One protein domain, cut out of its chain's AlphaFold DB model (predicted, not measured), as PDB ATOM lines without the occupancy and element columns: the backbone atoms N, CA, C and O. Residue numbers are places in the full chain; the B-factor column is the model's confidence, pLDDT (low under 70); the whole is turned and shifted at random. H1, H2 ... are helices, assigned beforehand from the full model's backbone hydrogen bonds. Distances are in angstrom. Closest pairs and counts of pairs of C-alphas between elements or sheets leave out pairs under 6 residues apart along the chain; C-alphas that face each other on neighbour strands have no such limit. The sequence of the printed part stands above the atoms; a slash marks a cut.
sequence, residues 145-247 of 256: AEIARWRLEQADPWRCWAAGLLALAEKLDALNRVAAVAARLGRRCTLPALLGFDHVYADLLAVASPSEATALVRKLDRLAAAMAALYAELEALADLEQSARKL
ATOM      1  N   ALA A 145     189.558  10.659  74.980       65.88
ATOM      2  CA  ALA A 145     189.293  11.534  73.831       65.88
ATOM      3  C   ALA A 145     190.540  12.342  73.435       65.88
ATOM      4  O   ALA A 145     190.808  12.553  72.254       65.88
ATOM      5  N   GLU A 146     191.342  12.737  74.423       63.72
ATOM      6  CA  GLU A 146     192.592  13.463  74.213       63.72
ATOM      7  C   GLU A 146     193.696  12.519  73.715       63.72
ATOM      8  O   GLU A 146     194.387  12.837  72.752       63.72
ATOM      9  N   ILE A 147     193.776  11.295  74.252       62.66
ATOM     10  CA  ILE A 147     194.674  10.240  73.750       62.66
ATOM     11  C   ILE A 147     194.322   9.831  72.306       62.66
ATOM     12  O   ILE A 147     195.221   9.595  71.495       62.66
ATOM     13  N   ALA A 148     193.034   9.756  71.955       65.06
ATOM     14  CA  ALA A 148     192.596   9.471  70.587       65.06
ATOM     15  C   ALA A 148     192.961  10.606  69.617       65.06
ATOM     16  O   ALA A 148     193.408  10.336  68.502       65.06
ATOM     17  N   ARG A 149     192.843  11.863  70.062       66.25
ATOM     18  CA  ARG A 149     193.261  13.041  69.292       66.25
ATOM     19  C   ARG A 149     194.776  13.067  69.073       66.25
ATOM     20  O   ARG A 149     195.207  13.181  67.931       66.25
ATOM     21  N   TRP A 150     195.565  12.813  70.119       61.09
ATOM     22  CA  TRP A 150     197.024  12.673  70.026       61.09
ATOM     23  C   TRP A 150     197.465  11.530  69.097       61.09
ATOM     24  O   TRP A 150     198.470  11.661  68.401       61.09
ATOM     25  N   ARG A 151     196.725  10.411  69.043       57.47
ATOM     26  CA  ARG A 151     197.004   9.319  68.089       57.47
ATOM     27  C   ARG A 151     196.719   9.696  66.639       57.47
ATOM     28  O   ARG A 151     197.431   9.212  65.767       57.47
ATOM     29  N   LEU A 152     195.700  10.512  66.380       59.50
ATOM     30  CA  LEU A 152     195.390  10.995  65.032       59.50
ATOM     31  C   LEU A 152     196.410  12.044  64.573       59.50
ATOM     32  O   LEU A 152     196.936  11.915  63.474       59.50
ATOM     33  N   GLU A 153     196.790  12.985  65.442       56.44
ATOM     34  CA  GLU A 153     197.821  13.997  65.142       56.44
ATOM     35  C   GLU A 153     199.219  13.395  64.927       56.44
ATOM     36  O   GLU A 153     199.996  13.903  64.121       56.44
ATOM     37  N   GLN A 154     199.546  12.277  65.584       54.12
ATOM     38  CA  GLN A 154     200.799  11.558  65.326       54.12
ATOM     39  C   GLN A 154     200.732  10.565  64.157       54.12
ATOM     40  O   GLN A 154     201.778  10.054  63.764       54.12
ATOM     41  N   ALA A 155     199.560  10.268  63.582       54.47
ATOM     42  CA  ALA A 155     199.433   9.300  62.485       54.47
ATOM     43  C   ALA A 155     199.785   9.885  61.105       54.47
ATOM     44  O   ALA A 155     200.208   9.143  60.213       54.47
ATOM     45  N   ASP A 156     199.656  11.198  60.922       61.44
ATOM     46  CA  ASP A 156     199.893  11.858  59.632       61.44
ATOM     47  C   ASP A 156     201.365  11.837  59.166       61.44
ATOM     48  O   ASP A 156     201.606  11.522  57.994       61.44
ATOM     49  N   PRO A 157     202.379  12.031  60.036       61.72
ATOM     50  CA  PRO A 157     203.787  11.915  59.643       61.72
ATOM     51  C   PRO A 157     204.153  10.524  59.108       61.72
ATOM     52  O   PRO A 157     204.866  10.402  58.110       61.72
ATOM     53  N   TRP A 158     203.624   9.464  59.730       56.91
ATOM     54  CA  TRP A 158     203.876   8.083  59.307       56.91
ATOM     55  C   TRP A 158     203.197   7.752  57.980       56.91
ATOM     56  O   TRP A 158     203.757   7.006  57.178       56.91
ATOM     57  N   ARG A 159     202.023   8.335  57.711       67.69
ATOM     58  CA  ARG A 159     201.320   8.186  56.429       67.69
ATOM     59  C   ARG A 159     202.074   8.855  55.283       67.69
ATOM     60  O   ARG A 159     202.245   8.233  54.237       67.69
ATOM     61  N   CYS A 160     202.576  10.073  55.485       69.62
ATOM     62  CA  CYS A 160     203.408  10.756  54.493       69.62
ATOM     63  C   CYS A 160     204.731  10.018  54.248       69.62
ATOM     64  O   CYS A 160     205.158   9.883  53.101       69.62
ATOM     65  N   TRP A 161     205.350   9.488  55.304       69.62
ATOM     66  CA  TRP A 161     206.570   8.693  55.183       69.62
ATOM     67  C   TRP A 161     206.333   7.379  54.422       69.62
ATOM     68  O   TRP A 161     207.071   7.068  53.487       69.62
ATOM     69  N   ALA A 162     205.264   6.648  54.750       65.56
ATOM     70  CA  ALA A 162     204.897   5.412  54.061       65.56
ATOM     71  C   ALA A 162     204.544   5.649  52.581       65.56
ATOM     72  O   ALA A 162     204.983   4.888  51.721       65.56
ATOM     73  N   ALA A 163     203.813   6.723  52.267       72.94
ATOM     74  CA  ALA A 163     203.517   7.103  50.886       72.94
ATOM     75  C   ALA A 163     204.790   7.474  50.103       72.94
ATOM     76  O   ALA A 163     204.943   7.075  48.949       72.94
ATOM     77  N   GLY A 164     205.733   8.179  50.737       71.44
ATOM     78  CA  GLY A 164     207.032   8.498  50.141       71.44
ATOM     79  C   GLY A 164     207.877   7.256  49.845       71.44
ATOM     80  O   GLY A 164     208.471   7.162  48.772       71.44
ATOM     81  N   LEU A 165     207.889   6.274  50.751       73.31
ATOM     82  CA  LEU A 165     208.560   4.992  50.521       73.31
ATOM     83  C   LEU A 165     207.907   4.177  49.407       73.31
ATOM     84  O   LEU A 165     208.622   3.576  48.609       73.31
ATOM     85  N   LEU A 166     206.575   4.171  49.333       76.69
ATOM     86  CA  LEU A 166     205.855   3.476  48.268       76.69
ATOM     87  C   LEU A 166     206.168   4.095  46.901       76.69
ATOM     88  O   LEU A 166     206.549   3.381  45.979       76.69
ATOM     89  N   ALA A 167     206.116   5.426  46.794       78.75
ATOM     90  CA  ALA A 167     206.493   6.133  45.573       78.75
ATOM     91  C   ALA A 167     207.963   5.880  45.190       78.75
ATOM     92  O   ALA A 167     208.282   5.694  44.015       78.75
ATOM     93  N   LEU A 168     208.871   5.828  46.172       76.75
ATOM     94  CA  LEU A 168     210.274   5.492  45.934       76.75
ATOM     95  C   LEU A 168     210.436   4.050  45.428       76.75
ATOM     96  O   LEU A 168     211.203   3.819  44.493       76.75
ATOM     97  N   ALA A 169     209.698   3.100  46.006       76.69
ATOM     98  CA  ALA A 169     209.709   1.701  45.596       76.69
ATOM     99  C   ALA A 169     209.197   1.523  44.157       76.69
ATOM    100  O   ALA A 169     209.832   0.821  43.372       76.69
ATOM    101  N   GLU A 170     208.119   2.212  43.771       83.38
ATOM    102  CA  GLU A 170     207.595   2.183  42.397       83.38
ATOM    103  C   GLU A 170     208.603   2.738  41.380       83.38
ATOM    104  O   GLU A 170     208.799   2.168  40.303       83.38
ATOM    105  N   LYS A 171     209.297   3.830  41.723       80.69
ATOM    106  CA  LYS A 171     210.346   4.401  40.862       80.69
ATOM    107  C   LYS A 171     211.566   3.482  40.757       80.69
ATOM    108  O   LYS A 171     212.137   3.357  39.672       80.69
ATOM    109  N   LEU A 172     211.946   2.820  41.848       80.12
ATOM    110  CA  LEU A 172     213.006   1.810  41.855       80.12
ATOM    111  C   LEU A 172     212.641   0.583  41.014       80.12
ATOM    112  O   LEU A 172     213.498   0.092  40.280       80.12
ATOM    113  N   ASP A 173     211.389   0.118  41.062       84.06
ATOM    114  CA  ASP A 173     210.920  -0.990  40.219       84.06
ATOM    115  C   ASP A 173     210.976  -0.625  38.728       84.06
ATOM    116  O   ASP A 173     211.495  -1.388  37.910       84.06
ATOM    117  N   ALA A 174     210.534   0.585  38.369       86.00
ATOM    118  CA  ALA A 174     210.641   1.084  36.999       86.00
ATOM    119  C   ALA A 174     212.104   1.140  36.519       86.00
ATOM    120  O   ALA A 174     212.411   0.693  35.410       86.00
ATOM    121  N   LEU A 175     213.021   1.625  37.361       82.75
ATOM    122  CA  LEU A 175     214.450   1.622  37.045       82.75
ATOM    123  C   LEU A 175     215.037   0.215  36.909       82.75
ATOM    124  O   LEU A 175     215.827  -0.012  35.996       82.75
ATOM    125  N   ASN A 176     214.648  -0.724  37.772       86.12
ATOM    126  CA  ASN A 176     215.078  -2.123  37.691       86.12
ATOM    127  C   ASN A 176     214.740  -2.736  36.325       86.12
ATOM    128  O   ASN A 176     215.563  -3.420  35.711       86.12
ATOM    129  N   ARG A 177     213.541  -2.448  35.802       90.25
ATOM    130  CA  ARG A 177     213.116  -2.920  34.475       90.25
ATOM    131  C   ARG A 177     213.966  -2.319  33.357       90.25
ATOM    132  O   ARG A 177     214.379  -3.047  32.454       90.25
ATOM    133  N   VAL A 178     214.257  -1.020  33.426       87.62
ATOM    134  CA  VAL A 178     215.133  -0.340  32.457       87.62
ATOM    135  C   VAL A 178     216.546  -0.912  32.509       87.62
ATOM    136  O   VAL A 178     217.100  -1.233  31.459       87.62
ATOM    137  N   ALA A 179     217.099  -1.118  33.705       85.81
ATOM    138  CA  ALA A 179     218.414  -1.722  33.892       85.81
ATOM    139  C   ALA A 179     218.498  -3.117  33.264       85.81
ATOM    140  O   ALA A 179     219.437  -3.410  32.525       85.81
ATOM    141  N   ALA A 180     217.472  -3.951  33.449       87.56
ATOM    142  CA  ALA A 180     217.417  -5.271  32.830       87.56
ATOM    143  C   ALA A 180     217.418  -5.209  31.287       87.56
ATOM    144  O   ALA A 180     218.058  -6.037  30.631       87.56
ATOM    145  N   VAL A 181     216.723  -4.236  30.687       89.31
ATOM    146  CA  VAL A 181     216.718  -4.035  29.227       89.31
ATOM    147  C   VAL A 181     218.064  -3.492  28.743       89.31
ATOM    148  O   VAL A 181     218.626  -4.038  27.790       89.31
ATOM    149  N   ALA A 182     218.608  -2.481  29.421       86.31
ATOM    150  CA  ALA A 182     219.901  -1.882  29.114       86.31
ATOM    151  C   ALA A 182     221.028  -2.925  29.167       86.31
ATOM    152  O   ALA A 182     221.787  -3.048  28.208       86.31
ATOM    153  N   ALA A 183     221.066  -3.770  30.200       83.25
ATOM    154  CA  ALA A 183     222.048  -4.846  30.330       83.25
ATOM    155  C   ALA A 183     221.929  -5.896  29.208       83.25
ATOM    156  O   ALA A 183     222.934  -6.421  28.720       83.25
ATOM    157  N   ARG A 184     220.707  -6.217  28.758       88.12
ATOM    158  CA  ARG A 184     220.490  -7.143  27.631       88.12
ATOM    159  C   ARG A 184     220.935  -6.541  26.300       88.12
ATOM    160  O   ARG A 184     221.527  -7.256  25.491       88.12
ATOM    161  N   LEU A 185     220.662  -5.257  26.073       85.44
ATOM    162  CA  LEU A 185     221.078  -4.538  24.866       85.44
ATOM    163  C   LEU A 185     222.591  -4.288  24.849       85.44
ATOM    164  O   LEU A 185     223.226  -4.502  23.822       85.44
ATOM    165  N   GLY A 186     223.191  -3.942  25.990       83.81
ATOM    166  CA  GLY A 186     224.637  -3.759  26.132       83.81
ATOM    167  C   GLY A 186     225.430  -5.005  25.736       83.81
ATOM    168  O   GLY A 186     226.402  -4.901  24.989       83.81
ATOM    169  N   ARG A 187     224.954  -6.199  26.121       82.94
ATOM    170  CA  ARG A 187     225.559  -7.485  25.713       82.94
ATOM    171  C   ARG A 187     225.451  -7.774  24.216       82.94
ATOM    172  O   ARG A 187     226.265  -8.528  23.697       82.94
ATOM    173  N   ARG A 188     224.439  -7.231  23.534       82.81
ATOM    174  CA  ARG A 188     224.190  -7.481  22.103       82.81
ATOM    175  C   ARG A 188     224.874  -6.466  21.199       82.81
ATOM    176  O   ARG A 188     225.316  -6.832  20.120       82.81
ATOM    177  N   CYS A 189     224.924  -5.207  21.623       83.38
ATOM    178  CA  CYS A 189     225.320  -4.097  20.760       83.38
ATOM    179  C   CYS A 189     226.692  -3.507  21.126       83.38
ATOM    180  O   CYS A 189     227.206  -2.682  20.376       83.38
ATOM    181  N   THR A 190     227.302  -3.898  22.257       84.25
ATOM    182  CA  THR A 190     228.618  -3.401  22.725       84.25
ATOM    183  C   THR A 190     228.746  -1.869  22.751       84.25
ATOM    184  O   THR A 190     229.845  -1.326  22.678       84.25
ATOM    185  N   LEU A 191     227.626  -1.148  22.873       82.62
ATOM    186  CA  LEU A 191     227.638   0.307  22.966       82.62
ATOM    187  C   LEU A 191     228.201   0.735  24.333       82.62
ATOM    188  O   LEU A 191     227.632   0.355  25.361       82.62
ATOM    189  N   PRO A 192     229.243   1.587  24.376       78.56
ATOM    190  CA  PRO A 192     229.857   2.035  25.626       78.56
ATOM    191  C   PRO A 192     228.871   2.711  26.588       78.56
ATOM    192  O   PRO A 192     228.979   2.546  27.798       78.56
ATOM    193  N   ALA A 193     227.874   3.427  26.056       78.25
ATOM    194  CA  ALA A 193     226.839   4.084  26.854       78.25
ATOM    195  C   ALA A 193     225.942   3.082  27.608       78.25
ATOM    196  O   ALA A 193     225.587   3.314  28.760       78.25
ATOM    197  N   LEU A 194     225.620   1.947  26.978       79.69
ATOM    198  CA  LEU A 194     224.811   0.880  27.572       79.69
ATOM    199  C   LEU A 194     225.614   0.058  28.587       79.69
ATOM    200  O   LEU A 194     225.069  -0.343  29.607       79.69
ATOM    201  N   LEU A 195     226.911  -0.149  28.344       80.06
ATOM    202  CA  LEU A 195     227.809  -0.811  29.297       80.06
ATOM    203  C   LEU A 195     228.082   0.061  30.533       80.06
ATOM    204  O   LEU A 195     228.183  -0.451  31.643       80.06
ATOM    205  N   GLY A 196     228.157   1.384  30.358       83.69
ATOM    206  CA  GLY A 196     228.313   2.330  31.464       83.69
ATOM    207  C   GLY A 196     227.075   2.457  32.357       83.69
ATOM    208  O   GLY A 196     227.200   2.866  33.511       83.69
ATOM    209  N   PHE A 197     225.892   2.088  31.854       84.12
ATOM    210  CA  PHE A 197     224.634   2.196  32.593       84.12
ATOM    211  C   PHE A 197     224.620   1.332  33.862       84.12
ATOM    212  O   PHE A 197     224.178   1.804  34.908       84.12
ATOM    213  N   ASP A 198     225.154   0.107  33.802       82.56
ATOM    214  CA  ASP A 198     225.180  -0.816  34.947       82.56
ATOM    215  C   ASP A 198     225.957  -0.235  36.140       82.56
ATOM    216  O   ASP A 198     225.539  -0.375  37.290       82.56
ATOM    217  N   HIS A 199     227.057   0.479  35.877       83.88
ATOM    218  CA  HIS A 199     227.850   1.128  36.923       83.88
ATOM    219  C   HIS A 199     227.102   2.297  37.569       83.88
ATOM    220  O   HIS A 199     227.043   2.388  38.793       83.88
ATOM    221  N   VAL A 200     226.463   3.149  36.759       86.25
ATOM    222  CA  VAL A 200     225.653   4.271  37.267       86.25
ATOM    223  C   VAL A 200     224.468   3.762  38.090       86.25
ATOM    224  O   VAL A 200     224.120   4.357  39.109       86.25
ATOM    225  N   TYR A 201     223.859   2.653  37.669       82.50
ATOM    226  CA  TYR A 201     222.762   2.018  38.389       82.50
ATOM    227  C   TYR A 201     223.210   1.452  39.748       82.50
ATOM    228  O   TYR A 201     222.554   1.702  40.762       82.50
ATOM    229  N   ALA A 202     224.354   0.761  39.796       83.25
ATOM    230  CA  ALA A 202     224.927   0.234  41.036       83.25
ATOM    231  C   ALA A 202     225.284   1.346  42.043       83.25
ATOM    232  O   ALA A 202     224.957   1.233  43.227       83.25
ATOM    233  N   ASP A 203     225.868   2.451  41.570       82.31
ATOM    234  CA  ASP A 203     226.171   3.624  42.401       82.31
ATOM    235  C   ASP A 203     224.902   4.280  42.965       82.31
ATOM    236  O   ASP A 203     224.914   4.860  44.052       82.31
ATOM    237  N   LEU A 204     223.784   4.199  42.240       78.62
ATOM    238  CA  LEU A 204     222.503   4.726  42.701       78.62
ATOM    239  C   LEU A 204     221.931   3.907  43.862       78.62
ATOM    240  O   LEU A 204     221.405   4.483  44.814       78.62
ATOM    241  N   LEU A 205     222.049   2.578  43.783       76.00
ATOM    242  CA  LEU A 205     221.575   1.648  44.811       76.00
ATOM    243  C   LEU A 205     222.406   1.727  46.101       76.00
ATOM    244  O   LEU A 205     221.861   1.552  47.188       76.00
ATOM    245  N   ALA A 206     223.703   2.024  45.993       75.94
ATOM    246  CA  ALA A 206     224.609   2.111  47.140       75.94
ATOM    247  C   ALA A 206     224.374   3.344  48.045       75.94
ATOM    248  O   ALA A 206     224.805   3.345  49.195       75.94
ATOM    249  N   VAL A 207     223.686   4.382  47.551       68.69
ATOM    250  CA  VAL A 207     223.498   5.698  48.212       68.69
ATOM    251  C   VAL A 207     222.087   5.826  48.824       68.69
ATOM    252  O   VAL A 207     221.520   6.906  48.936       68.69
ATOM    253  N   ALA A 208     221.439   4.711  49.162       59.72
ATOM    254  CA  ALA A 208     220.073   4.718  49.681       59.72
ATOM    255  C   ALA A 208     220.036   4.764  51.222       59.72
ATOM    256  O   ALA A 208     219.583   3.822  51.868       59.72
ATOM    257  N   SER A 209     220.486   5.868  51.829       55.25
ATOM    258  CA  SER A 209     220.114   6.229  53.208       55.25
ATOM    259  C   SER A 209     218.942   7.235  53.218       55.25
ATOM    260  O   SER A 209     218.756   7.982  52.258       55.25
ATOM    261  N   PRO A 210     218.111   7.313  54.275       53.94
ATOM    262  CA  PRO A 210     216.928   8.186  54.292       53.94
ATOM    263  C   PRO A 210     217.241   9.692  54.171       53.94
ATOM    264  O   PRO A 210     216.422  10.438  53.640       53.94
ATOM    265  N   SER A 211     218.435  10.146  54.578       56.69
ATOM    266  CA  SER A 211     218.917  11.518  54.315       56.69
ATOM    267  C   SER A 211     219.258  11.743  52.838       56.69
ATOM    268  O   SER A 211     219.201  12.868  52.341       56.69
ATOM    269  N   GLU A 212     219.614  10.680  52.127       59.28
ATOM    270  CA  GLU A 212     219.948  10.695  50.709       59.28
ATOM    271  C   GLU A 212     218.721  10.488  49.828       59.28
ATOM    272  O   GLU A 212     218.828  10.656  48.622       59.28
ATOM    273  N   ALA A 213     217.539  10.223  50.391       61.31
ATOM    274  CA  ALA A 213     216.308  10.035  49.629       61.31
ATOM    275  C   ALA A 213     215.968  11.246  48.738       61.31
ATOM    276  O   ALA A 213     215.568  11.073  47.594       61.31
ATOM    277  N   THR A 214     216.190  12.481  49.200       61.84
ATOM    278  CA  THR A 214     215.970  13.687  48.373       61.84
ATOM    279  C   THR A 214     217.017  13.838  47.265       61.84
ATOM    280  O   THR A 214     216.691  14.231  46.144       61.84
ATOM    281  N   ALA A 215     218.276  13.494  47.547       71.00
ATOM    282  CA  ALA A 215     219.335  13.448  46.545       71.00
ATOM    283  C   ALA A 215     219.087  12.326  45.526       71.00
ATOM    284  O   ALA A 215     219.305  12.522  44.333       71.00
ATOM    285  N   LEU A 216     218.583  11.182  45.986       73.62
ATOM    286  CA  LEU A 216     218.181  10.040  45.186       73.62
ATOM    287  C   LEU A 216     217.021  10.428  44.278       73.62
ATOM    288  O   LEU A 216     217.161  10.268  43.078       73.62
ATOM    289  N   VAL A 217     215.959  11.055  44.789       75.00
ATOM    290  CA  VAL A 217     214.851  11.579  43.968       75.00
ATOM    291  C   VAL A 217     215.370  12.525  42.884       75.00
ATOM    292  O   VAL A 217     215.064  12.332  41.715       75.00
ATOM    293  N   ARG A 218     216.264  13.466  43.214       77.06
ATOM    294  CA  ARG A 218     216.878  14.343  42.197       77.06
ATOM    295  C   ARG A 218     217.720  13.581  41.168       77.06
ATOM    296  O   ARG A 218     217.790  13.997  40.013       77.06
ATOM    297  N   LYS A 219     218.393  12.495  41.561       77.75
ATOM    298  CA  LYS A 219     219.114  11.619  40.624       77.75
ATOM    299  C   LYS A 219     218.139  10.813  39.758       77.75
ATOM    300  O   LYS A 219     218.384  10.688  38.562       77.75
ATOM    301  N   LEU A 220     217.039  10.327  40.330       75.12
ATOM    302  CA  LEU A 220     215.960   9.642  39.621       75.12
ATOM    303  C   LEU A 220     215.320  10.563  38.579       75.12
ATOM    304  O   LEU A 220     215.146  10.141  37.442       75.12
ATOM    305  N   ASP A 221     215.066  11.826  38.920       76.50
ATOM    306  CA  ASP A 221     214.532  12.820  37.981       76.50
ATOM    307  C   ASP A 221     215.501  13.085  36.820       76.50
ATOM    308  O   ASP A 221     215.095  13.132  35.658       76.50
ATOM    309  N   ARG A 222     216.805  13.197  37.104       82.38
ATOM    310  CA  ARG A 222     217.837  13.342  36.061       82.38
ATOM    311  C   ARG A 222     217.914  12.116  35.154       82.38
ATOM    312  O   ARG A 222     218.057  12.271  33.944       82.38
ATOM    313  N   LEU A 223     217.812  10.916  35.723       75.06
ATOM    314  CA  LEU A 223     217.769   9.675  34.952       75.06
ATOM    315  C   LEU A 223     216.504   9.590  34.099       75.06
ATOM    316  O   LEU A 223     216.594   9.224  32.932       75.06
ATOM    317  N   ALA A 224     215.346   9.979  34.633       77.38
ATOM    318  CA  ALA A 224     214.102  10.034  33.876       77.38
ATOM    319  C   ALA A 224     214.207  11.006  32.686       77.38
ATOM    320  O   ALA A 224     213.808  10.655  31.578       77.38
ATOM    321  N   ALA A 225     214.817  12.179  32.882       79.56
ATOM    322  CA  ALA A 225     215.078  13.131  31.802       79.56
ATOM    323  C   ALA A 225     216.044  12.570  30.740       79.56
ATOM    324  O   ALA A 225     215.798  12.718  29.544       79.56
ATOM    325  N   ALA A 226     217.110  11.878  31.156       79.81
ATOM    326  CA  ALA A 226     218.043  11.228  30.233       79.81
ATOM    327  C   ALA A 226     217.376  10.092  29.435       79.81
ATOM    328  O   ALA A 226     217.616   9.957  28.238       79.81
ATOM    329  N   MET A 227     216.503   9.309  30.077       75.62
ATOM    330  CA  MET A 227     215.714   8.274  29.408       75.62
ATOM    331  C   MET A 227     214.737   8.872  28.394       75.62
ATOM    332  O   MET A 227     214.628   8.352  27.289       75.62
ATOM    333  N   ALA A 228     214.065   9.978  28.726       75.69
ATOM    334  CA  ALA A 228     213.188  10.678  27.788       75.69
ATOM    335  C   ALA A 228     213.955  11.176  26.551       75.69
ATOM    336  O   ALA A 228     213.490  10.994  25.428       75.69
ATOM    337  N   ALA A 229     215.157  11.732  26.745       87.31
ATOM    338  CA  ALA A 229     216.026  12.132  25.639       87.31
ATOM    339  C   ALA A 229     216.450  10.932  24.774       87.31
ATOM    340  O   ALA A 229     216.374  11.002  23.554       87.31
ATOM    341  N   LEU A 230     216.828   9.807  25.393       79.69
ATOM    342  CA  LEU A 230     217.181   8.583  24.666       79.69
ATOM    343  C   LEU A 230     216.024   8.076  23.790       79.69
ATOM    344  O   LEU A 230     216.255   7.681  22.651       79.69
ATOM    345  N   TYR A 231     214.790   8.086  24.300       76.75
ATOM    346  CA  TYR A 231     213.623   7.679  23.515       76.75
ATOM    347  C   TYR A 231     213.347   8.620  22.339       76.75
ATOM    348  O   TYR A 231     213.046   8.130  21.255       76.75
ATOM    349  N   ALA A 232     213.510   9.933  22.523       87.56
ATOM    350  CA  ALA A 232     213.363  10.900  21.436       87.56
ATOM    351  C   ALA A 232     214.384  10.662  20.306       87.56
ATOM    352  O   ALA A 232     214.030  10.707  19.130       87.56
ATOM    353  N   GLU A 233     215.635  10.339  20.650       89.69
ATOM    354  CA  GLU A 233     216.665   9.994  19.659       89.69
ATOM    355  C   GLU A 233     216.344   8.681  18.923       89.69
ATOM    356  O   GLU A 233     216.535   8.577  17.713       89.69
ATOM    357  N   LEU A 234     215.821   7.671  19.628       82.00
ATOM    358  CA  LEU A 234     215.399   6.412  19.003       82.00
ATOM    359  C   LEU A 234     214.224   6.606  18.034       82.00
ATOM    360  O   LEU A 234     214.191   5.962  16.986       82.00
ATOM    361  N   GLU A 235     213.283   7.490  18.361       86.81
ATOM    362  CA  GLU A 235     212.163   7.844  17.486       86.81
ATOM    363  C   GLU A 235     212.647   8.600  16.238       86.81
ATOM    364  O   GLU A 235     212.296   8.229  15.119       86.81
ATOM    365  N   ALA A 236     213.569   9.555  16.402       89.75
ATOM    366  CA  ALA A 236     214.195  10.253  15.278       89.75
ATOM    367  C   ALA A 236     214.968   9.300  14.342       89.75
ATOM    368  O   ALA A 236     214.913   9.440  13.117       89.75
ATOM    369  N   LEU A 237     215.667   8.301  14.895       83.88
ATOM    370  CA  LEU A 237     216.331   7.263  14.099       83.88
ATOM    371  C   LEU A 237     215.327   6.394  13.330       83.88
ATOM    372  O   LEU A 237     215.585   6.061  12.170       83.88
ATOM    373  N   ALA A 238     214.187   6.056  13.936       89.00
ATOM    374  CA  ALA A 238     213.130   5.299  13.270       89.00
ATOM    375  C   ALA A 238     212.517   6.084  12.095       89.00
ATOM    376  O   ALA A 238     212.305   5.516  11.020       89.00
ATOM    377  N   ASP A 239     212.309   7.393  12.252       90.81
ATOM    378  CA  ASP A 239     211.831   8.271  11.178       90.81
ATOM    379  C   ASP A 239     212.825   8.359  10.013       90.81
ATOM    380  O   ASP A 239     212.434   8.283   8.839       90.81
ATOM    381  N   LEU A 240     214.123   8.467  10.316       86.38
ATOM    382  CA  LEU A 240     215.177   8.452   9.302       86.38
ATOM    383  C   LEU A 240     215.215   7.120   8.552       86.38
ATOM    384  O   LEU A 240     215.261   7.124   7.319       86.38
ATOM    385  N   GLU A 241     215.125   5.989   9.252       91.31
ATOM    386  CA  GLU A 241     215.069   4.666   8.623       91.31
ATOM    387  C   GLU A 241     213.844   4.533   7.702       91.31
ATOM    388  O   GLU A 241     213.954   4.073   6.560       91.31
ATOM    389  N   GLN A 242     212.683   5.005   8.158       90.06
ATOM    390  CA  GLN A 242     211.451   5.020   7.371       90.06
ATOM    391  C   GLN A 242     211.587   5.905   6.120       90.06
ATOM    392  O   GLN A 242     211.060   5.562   5.059       90.06
ATOM    393  N   SER A 243     212.286   7.040   6.223       87.81
ATOM    394  CA  SER A 243     212.549   7.935   5.091       87.81
ATOM    395  C   SER A 243     213.523   7.323   4.079       87.81
ATOM    396  O   SER A 243     213.274   7.391   2.876       87.81
ATOM    397  N   ALA A 244     214.564   6.630   4.551       83.56
ATOM    398  CA  ALA A 244     215.545   5.959   3.705       83.56
ATOM    399  C   ALA A 244     214.915   4.815   2.896       83.56
ATOM    400  O   ALA A 244     215.247   4.630   1.729       83.56
ATOM    401  N   ARG A 245     213.942   4.099   3.476       83.19
ATOM    402  CA  ARG A 245     213.159   3.067   2.770       83.19
ATOM    403  C   ARG A 245     212.240   3.629   1.679       83.19
ATOM    404  O   ARG A 245     211.845   2.883   0.789       83.19
ATOM    405  N   LYS A 246     211.864   4.911   1.761       81.94
ATOM    406  CA  LYS A 246     211.004   5.588   0.774       81.94
ATOM    407  C   LYS A 246     211.787   6.192  -0.389       81.94
ATOM    408  O   LYS A 246     211.168   6.553  -1.387       81.94
ATOM    409  N   LEU A 247     213.109   6.328  -0.275       72.88
ATOM    410  CA  LEU A 247     213.933   6.778  -1.391       72.88
ATOM    411  C   LEU A 247     213.912   5.693  -2.478       72.88
ATOM    412  O   LEU A 247     214.214   4.534  -2.182       72.88
TER     413      LEU A 247
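AT A GLANCE: This is residues 145 to 247 of the 256 residues of an uncharacterized protein of Oryza meyeriana var. granulata (UniProt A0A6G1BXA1). The longest helix, H2, runs out, short H3 folds back on its end as a helical hairpin, and long H4 runs out again, like a drawn-out Z. Residues 145 to 163, with H1 at the tip, and 228 to 247 of the other end stick out. The 103 printed residues hold four named helices, H1 to H4, and no named strand: all helix, extended, radius of gyration of the C-alphas 20.7 A, spans 79 by 30 by 19 A.

IN THESE COORDINATES: H2, residues 155 to 189, measures 50.9 A from C-alpha 155 at (199.433, 9.300, 62.485). H1 is residues 145 to 153, H3 192 to 206. H4, residues 213 to 246, measures 49.3 A, ending at C-alpha 246 (211.004, 5.588, 0.774).

HOW THE PARTS SIT: H2, with residues 179 to 187 alone, touches H3; the closest C-alphas, of Gly 186 and Leu 194, are 4.9 A apart. Their tilt is shallow, 26 degrees, opposite ways. H4 is close but not clearly touching to H2 (Lys 171 and Leu 220, closest C-alphas, 7.8 A). H1 and H2 meet only through their link. In H1 and H4 every O i to N i+4 pair is within hydrogen-bond range; in H2 30 of 31, in H3 9 of 11.

THE WHOLE: The C-alphas of Ala 145 and Leu 247, farthest apart, are 79.3 A apart. The printed part has no cut and no long link. Residues 145 to 162 and 207 to 214 have pLDDT under 70.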